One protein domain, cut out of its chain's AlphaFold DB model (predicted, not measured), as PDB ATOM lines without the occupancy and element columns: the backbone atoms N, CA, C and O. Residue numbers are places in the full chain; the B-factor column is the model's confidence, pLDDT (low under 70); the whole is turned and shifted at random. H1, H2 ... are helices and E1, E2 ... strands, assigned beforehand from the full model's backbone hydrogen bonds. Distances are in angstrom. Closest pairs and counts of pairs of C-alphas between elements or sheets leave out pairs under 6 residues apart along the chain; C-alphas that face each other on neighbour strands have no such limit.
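Overview. This is residues 2 to 57 of the 69 residues of an uncharacterized protein of Streptomyces malaysiensis (UniProt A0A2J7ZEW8). With little regular structure, the domain is a small hairpin of two strands, E1 and E2, with one short helix, H1, packed on it and two long stretches with no named element, residues 2 to 21 before the hairpin and residues 46 to 57 after the helix. The printed part has 56 residues, and the named elements, in the order E1, E2, H1, hold only 20 of them. The sheet is antiparallel and the class is mixed. The whole is compact, with a radius of gyration of the C-alphas of 10.0 A, and spans 27 by 25 by 16 A.

Along the chain. E1, residues 22 to 28, is 16.5 A long and begins at C-alpha 22 (35.491, 10.176, -9.405). E2, residues 31 to 36, is 16.4 A long. H1, residues 39 to 45, ends at C-alpha 45 (36.019, 19.127, -0.264).

Arrangement. E1 and E2 form an antiparallel hairpin, with 146 degrees between their directions. N 25 and O 33 are 3.0 A apart, within hydrogen-bond range. The closest C-alphas of E1 and H1, those of Val 25 and Gly 45, are 5.4 A apart. The closest of E2 and H1, the C-alphas of Ala 35 and Ala 41, are 5.1 A apart. In H1 every O i to N i+4 pair is within hydrogen-bond range.

Size, cuts and confidence. The C-alphas farthest apart, those of Arg 16 and Ala 47, are 27.0 A apart. The printed part has no cut, and both links between named elements are tight. The model's pLDDT is under 70 at residues 2 to 3 and 46 to 51.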
ATOM      1  N   VAL A   2      50.902  12.948  -9.027       66.06
ATOM      2  CA  VAL A   2      50.106  12.362 -10.127       66.06
ATOM      3  C   VAL A   2      48.677  12.946 -10.136       66.06
ATOM      4  O   VAL A   2      47.695  12.252  -9.877       66.06
ATOM      5  N   ALA A   3      48.569  14.266 -10.299       69.56
ATOM      6  CA  ALA A   3      47.311  15.003 -10.212       69.56
ATOM      7  C   ALA A   3      46.322  14.482 -11.268       69.56
ATOM      8  O   ALA A   3      46.667  14.373 -12.441       69.56
ATOM      9  N   GLY A   4      45.114  14.115 -10.837       81.94
ATOM     10  CA  GLY A   4      44.065  13.594 -11.717       81.94
ATOM     11  C   GLY A   4      44.130  12.092 -12.035       81.94
ATOM     12  O   GLY A   4      43.172  11.570 -12.597       81.94
ATOM     13  N   LEU A   5      45.184  11.356 -11.661       89.94
ATOM     14  CA  LEU A   5      45.219   9.887 -11.849       89.94
ATOM     15  C   LEU A   5      44.998   9.099 -10.561       89.94
ATOM     16  O   LEU A   5      44.723   7.904 -10.614       89.94
ATOM     17  N   VAL A   6      45.100   9.764  -9.412       93.00
ATOM     18  CA  VAL A   6      44.912   9.138  -8.106       93.00
ATOM     19  C   VAL A   6      43.934   9.924  -7.252       93.00
ATOM     20  O   VAL A   6      43.877  11.154  -7.327       93.00
ATOM     21  N   CYS A   7      43.208   9.219  -6.389       92.25
ATOM     22  CA  CYS A   7      42.435   9.859  -5.338       92.25
ATOM     23  C   CYS A   7      43.361  10.640  -4.403       92.25
ATOM     24  O   CYS A   7      44.342  10.093  -3.890       92.25
ATOM     25  N   ILE A   8      43.044  11.908  -4.136       90.44
ATOM     26  CA  ILE A   8      43.848  12.713  -3.209       90.44
ATOM     27  C   ILE A   8      43.749  12.229  -1.756       90.44
ATOM     28  O   ILE A   8      44.643  12.520  -0.969       90.44
ATOM     29  N   VAL A   9      42.714  11.449  -1.427       91.88
ATOM     30  CA  VAL A   9      42.463  10.924  -0.079       91.88
ATOM     31  C   VAL A   9      42.999   9.502   0.083       91.88
ATOM     32  O   VAL A   9      43.969   9.288   0.800       91.88
ATOM     33  N   CYS A  10      42.404   8.515  -0.596       93.38
ATOM     34  CA  CYS A  10      42.757   7.102  -0.413       93.38
ATOM     35  C   CYS A  10      43.863   6.602  -1.351       93.38
ATOM     36  O   CYS A  10      44.250   5.441  -1.273       93.38
ATOM     37  N   ARG A  11      44.372   7.461  -2.246       92.88
ATOM     38  CA  ARG A  11      45.438   7.134  -3.210       92.88
ATOM     39  C   ARG A  11      45.092   6.038  -4.224       92.88
ATOM     40  O   ARG A  11      45.993   5.607  -4.938       92.88
ATOM     41  N   THR A  12      43.820   5.642  -4.352       93.69
ATOM     42  CA  THR A  12      43.356   4.747  -5.426       93.69
ATOM     43  C   THR A  12      43.823   5.257  -6.781       93.69
ATOM     44  O   THR A  12      43.566   6.411  -7.119       93.69
ATOM     45  N   ASP A  13      44.494   4.394  -7.540       92.94
ATOM     46  CA  ASP A  13      44.919   4.660  -8.913       92.94
ATOM     47  C   ASP A  13      43.773   4.347  -9.877       92.94
ATOM     48  O   ASP A  13      43.403   3.187 -10.066       92.94
ATOM     49  N   TYR A  14      43.219   5.382 -10.503       91.12
ATOM     50  CA  TYR A  14      42.064   5.252 -11.392       91.12
ATOM     51  C   TYR A  14      42.382   4.484 -12.675       91.12
ATOM     52  O   TYR A  14      41.479   3.935 -13.297       91.12
ATOM     53  N   ARG A  15      43.661   4.356 -13.046       90.69
ATOM     54  CA  ARG A  15      44.079   3.505 -14.174       90.69
ATOM     55  C   ARG A  15      43.877   2.021 -13.887       90.69
ATOM     56  O   ARG A  15      43.795   1.223 -14.811       90.69
ATOM     57  N   ARG A  16      43.827   1.652 -12.605       91.75
ATOM     58  CA  ARG A  16      43.622   0.277 -12.125       91.75
ATOM     59  C   ARG A  16      42.213   0.046 -11.578       91.75
ATOM     60  O   ARG A  16      41.906  -1.063 -11.162       91.75
ATOM     61  N   ALA A  17      41.384   1.085 -11.564       88.81
ATOM     62  CA  ALA A  17      40.017   1.061 -11.068       88.81
ATOM     63  C   ALA A  17      39.115   1.854 -12.033       88.81
ATOM     64  O   ALA A  17      38.660   2.943 -11.678       88.81
ATOM     65  N   PRO A  18      38.898   1.350 -13.263       79.19
ATOM     66  CA  PRO A  18      38.145   2.067 -14.295       79.19
ATOM     67  C   PRO A  18      36.680   2.305 -13.906       79.19
ATOM     68  O   PRO A  18      36.089   3.285 -14.346       79.19
ATOM     69  N   ASP A  19      36.126   1.458 -13.035       86.19
ATOM     70  CA  ASP A  19      34.750   1.562 -12.537       86.19
ATOM     71  C   ASP A  19      34.604   2.523 -11.344       86.19
ATOM     72  O   ASP A  19      33.506   2.727 -10.827       86.19
ATOM     73  N   ALA A  20      35.706   3.106 -10.855       86.38
ATOM     74  CA  ALA A  20      35.644   4.049  -9.750       86.38
ATOM     75  C   ALA A  20      35.005   5.366 -10.205       86.38
ATOM     76  O   ALA A  20      35.548   6.079 -11.049       86.38
ATOM     77  N   VAL A  21      33.890   5.738  -9.575       87.69
ATOM     78  CA  VAL A  21      33.283   7.058  -9.764       87.69
ATOM     79  C   VAL A  21      34.164   8.110  -9.088       87.69
ATOM     80  O   VAL A  21      34.477   8.021  -7.895       87.69
ATOM     81  N   THR A  22      34.594   9.107  -9.863       89.50
ATOM     82  CA  THR A  22      35.491  10.176  -9.405       89.50
ATOM     83  C   THR A  22      34.831  11.534  -9.525       89.50
ATOM     84  O   THR A  22      34.164  11.797 -10.520       89.50
ATOM     85  N   LEU A  23      35.091  12.413  -8.565       89.75
ATOM     86  CA  LEU A  23      34.564  13.772  -8.532       89.75
ATOM     87  C   LEU A  23      35.702  14.791  -8.502       89.75
ATOM     88  O   LEU A  23      36.727  14.556  -7.850       89.75
ATOM     89  N   VAL A  24      35.504  15.928  -9.174       90.06
ATOM     90  CA  VAL A  24      36.379  17.099  -9.039       90.06
ATOM     91  C   VAL A  24      36.086  17.756  -7.695       90.06
ATOM     92  O   VAL A  24      34.946  18.098  -7.382       90.06
ATOM     93  N   VAL A  25      37.122  17.890  -6.871       88.50
ATOM     94  CA  VAL A  25      37.007  18.444  -5.509       88.50
ATOM     95  C   VAL A  25      37.743  19.765  -5.348       88.50
ATOM     96  O   VAL A  25      37.439  20.528  -4.438       88.50
ATOM     97  N   ALA A  26      38.710  20.041  -6.221       86.69
ATOM     98  CA  ALA A  26      39.450  21.290  -6.251       86.69
ATOM     99  C   ALA A  26      40.225  21.411  -7.565       86.69
ATOM    100  O   ALA A  26      40.412  20.437  -8.295       86.69
ATOM    101  N   HIS A  27      40.751  22.604  -7.812       86.19
ATOM    102  CA  HIS A  27      41.748  22.850  -8.842       86.19
ATOM    103  C   HIS A  27      43.055  23.278  -8.188       86.19
ATOM    104  O   HIS A  27      43.062  24.076  -7.253       86.19
ATOM    105  N   HIS A  28      44.171  22.761  -8.687       82.44
ATOM    106  CA  HIS A  28      45.497  23.185  -8.261       82.44
ATOM    107  C   HIS A  28      46.412  23.326  -9.472       82.44
ATOM    108  O   HIS A  28      46.583  22.379 -10.239       82.44
ATOM    109  N   SER A  29      46.982  24.520  -9.655       82.06
ATOM    110  CA  SER A  29      47.887  24.839 -10.770       82.06
ATOM    111  C   SER A  29      47.296  24.497 -12.148       82.06
ATOM    112  O   SER A  29      47.970  23.922 -12.997       82.06
ATOM    113  N   GLY A  30      46.005  24.791 -12.343       79.94
ATOM    114  CA  GLY A  30      45.276  24.486 -13.582       79.94
ATOM    115  C   GLY A  30      44.954  23.000 -13.793       79.94
ATOM    116  O   GLY A  30      44.597  22.598 -14.900       79.94
ATOM    117  N   ARG A  31      45.094  22.161 -12.758       82.88
ATOM    118  CA  ARG A  31      44.788  20.725 -12.805       82.88
ATOM    119  C   ARG A  31      43.639  20.377 -11.868       82.88
ATOM    120  O   ARG A  31      43.609  20.844 -10.731       82.88
ATOM    121  N   GLN A  32      42.762  19.481 -12.316       87.44
ATOM    122  CA  GLN A  32      41.704  18.915 -11.485       87.44
ATOM    123  C   GLN A  32      42.301  18.000 -10.405       87.44
ATOM    124  O   GLN A  32      43.024  17.040 -10.695       87.44
ATOM    125  N   LEU A  33      41.973  18.281  -9.148       89.06
ATOM    126  CA  LEU A  33      42.154  17.363  -8.033       89.06
ATOM    127  C   LEU A  33      40.894  16.514  -7.900       89.06
ATOM    128  O   LEU A  33      39.780  17.039  -7.875       89.06
ATOM    129  N   LEU A  34      41.085  15.198  -7.811       90.44
ATOM    130  CA  LEU A  34      39.999  14.227  -7.848       90.44
ATOM    131  C   LEU A  34      39.930  13.407  -6.563       90.44
ATOM    132  O   LEU A  34      40.955  12.987  -6.016       90.44
ATOM    133  N   ALA A  35      38.713  13.083  -6.143       91.75
ATOM    134  CA  ALA A  35      38.453  12.123  -5.079       91.75
ATOM    135  C   ALA A  35      37.458  11.051  -5.540       91.75
ATOM    136  O   ALA A  35      36.645  11.303  -6.428       91.75
ATOM    137  N   CYS A  36      37.506   9.864  -4.927       91.69
ATOM    138  CA  CYS A  36      36.443   8.880  -5.095       91.69
ATOM    139  C   CYS A  36      35.131   9.452  -4.550       91.69
ATOM    140  O   CYS A  36      35.139  10.179  -3.547       91.69
ATOM    141  N   GLU A  37      34.016   9.086  -5.171       88.19
ATOM    142  CA  GLU A  37      32.692   9.397  -4.644       88.19
ATOM    143  C   GLU A  37      32.518   8.884  -3.197       88.19
ATOM    144  O   GLU A  37      33.176   7.942  -2.741       88.19
ATOM    145  N   GLY A  38      31.647   9.544  -2.430       88.50
ATOM    146  CA  GLY A  38      31.338   9.170  -1.055       88.50
ATOM    147  C   GLY A  38      32.331   9.753  -0.050       88.50
ATOM    148  O   GLY A  38      32.478  10.970   0.059       88.50
ATOM    149  N   VAL A  39      32.977   8.895   0.746       90.06
ATOM    150  CA  VAL A  39      33.794   9.329   1.898       90.06
ATOM    151  C   VAL A  39      34.993  10.177   1.468       90.06
ATOM    152  O   VAL A  39      35.285  11.184   2.112       90.06
ATOM    153  N   CYS A  40      35.666   9.814   0.374       91.88
ATOM    154  CA  CYS A  40      36.838  10.558  -0.085       91.88
ATOM    155  C   CYS A  40      36.460  11.969  -0.545       91.88
ATOM    156  O   CYS A  40      37.113  12.926  -0.142       91.88
ATOM    157  N   ALA A  41      35.384  12.117  -1.322       88.44
ATOM    158  CA  ALA A  41      34.878  13.424  -1.731       88.44
ATOM    159  C   ALA A  41      34.493  14.303  -0.528       88.44
ATOM    160  O   ALA A  41      34.903  15.463  -0.467       88.44
ATOM    161  N   ARG A  42      33.800  13.742   0.478       86.81
ATOM    162  CA  ARG A  42      33.446  14.477   1.710       86.81
ATOM    163  C   ARG A  42      34.674  14.959   2.478       86.81
ATOM    164  O   ARG A  42      34.694  16.101   2.922       86.81
ATOM    165  N   MET A  43      35.692  14.107   2.619       89.00
ATOM    166  CA  MET A  43      36.935  14.476   3.306       89.00
ATOM    167  C   MET A  43      37.745  15.527   2.538       89.00
ATOM    168  O   MET A  43      38.349  16.395   3.155       89.00
ATOM    169  N   ALA A  44      37.770  15.444   1.207       85.25
ATOM    170  CA  ALA A  44      38.561  16.322   0.353       85.25
ATOM    171  C   ALA A  44      37.990  17.739   0.206       85.25
ATOM    172  O   ALA A  44      38.758  18.693   0.122       85.25
ATOM    173  N   GLY A  45      36.665  17.866   0.105       70.50
ATOM    174  CA  GLY A  45      36.019  19.127  -0.264       70.50
ATOM    175  C   GLY A  45      35.176  19.767   0.833       70.50
ATOM    176  O   GLY A  45      34.814  20.929   0.682       70.50
ATOM    177  N   GLY A  46      34.799  19.042   1.896       57.66
ATOM    178  CA  GLY A  46      33.871  19.508   2.942       57.66
ATOM    179  C   GLY A  46      32.451  19.863   2.459       57.66
ATOM    180  O   GLY A  46      31.511  19.870   3.248       57.66
ATOM    181  N   ALA A  47      32.270  20.126   1.167       44.78
ATOM    182  CA  ALA A  47      31.030  20.514   0.542       44.78
ATOM    183  C   ALA A  47      30.297  19.283   0.017       44.78
ATOM    184  O   ALA A  47      30.844  18.422  -0.669       44.78
ATOM    185  N   VAL A  48      29.005  19.265   0.310       51.44
ATOM    186  CA  VAL A  48      27.992  18.304  -0.144       51.44
ATOM    187  C   VAL A  48      27.864  18.252  -1.679       51.44
ATOM    188  O   VAL A  48      27.149  17.411  -2.208       51.44
ATOM    189  N   HIS A  49      28.587  19.122  -2.386       51.03
ATOM    190  CA  HIS A  49      28.612  19.234  -3.831       51.03
ATOM    191  C   HIS A  49      30.080  19.323  -4.253       51.03
ATOM    192  O   HIS A  49      30.745  20.337  -4.035       51.03
ATOM    193  N   SER A  50      30.590  18.241  -4.838       58.25
ATOM    194  CA  SER A  50      31.683  18.332  -5.801       58.25
ATOM    195  C   SER A  50      31.402  19.466  -6.779       58.25
ATOM    196  O   SER A  50      30.240  19.798  -7.022       58.25
ATOM    197  N   THR A  51      32.442  20.069  -7.343       62.41
ATOM    198  CA  THR A  51      32.249  21.036  -8.427       62.41
ATOM    199  C   THR A  51      31.338  20.384  -9.479       62.41
ATOM    200  O   THR A  51      31.561  19.224  -9.814       62.41
ATOM    201  N   ASP A  52      30.303  21.081  -9.968       72.00
ATOM    202  CA  ASP A  52      29.385  20.554 -11.009       72.00
ATOM    203  C   ASP A  52      30.134  20.228 -12.324       72.00
ATOM    204  O   ASP A  52      29.620  19.608 -13.249       72.00
ATOM    205  N   GLU A  53      31.404  20.627 -12.383       83.06
ATOM    206  CA  GLU A  53      32.366  20.262 -13.400       83.06
ATOM    207  C   GLU A  53      32.662  18.748 -13.404       83.06
ATOM    208  O   GLU A  53      33.184  18.203 -12.421       83.06
ATOM    209  N   PRO A  54      32.421  18.056 -14.531       86.62
ATOM    210  CA  PRO A  54      32.802  16.662 -14.663       86.62
ATOM    211  C   PRO A  54      34.333  16.516 -14.720       86.62
ATOM    212  O   PRO A  54      35.036  17.354 -15.298       86.62
ATOM    213  N   PRO A  55      34.889  15.425 -14.166       88.38
ATOM    214  CA  PRO A  55      36.303  15.136 -14.331       88.38
ATOM    215  C   PRO A  55      36.621  14.886 -15.807       88.38
ATOM    216  O   PRO A  55      35.861  14.227 -16.519       88.38
ATOM    217  N   LEU A  56      37.788  15.347 -16.255       90.62
ATOM    218  CA  LEU A  56      38.290  15.026 -17.587       90.62
ATOM    219  C   LEU A  56      38.396  13.501 -17.773       90.62
ATOM    220  O   LEU A  56      38.725  12.797 -16.802       90.62
ATOM    221  N   PRO A  57      38.176  12.981 -18.996       90.44
ATOM    222  CA  PRO A  57      38.306  11.558 -19.292       90.44
ATOM    223  C   PRO A  57      39.663  10.997 -18.862       90.44
ATOM    224  O   PRO A  57      40.700  11.636 -19.043       90.44
TER     225      PRO A  57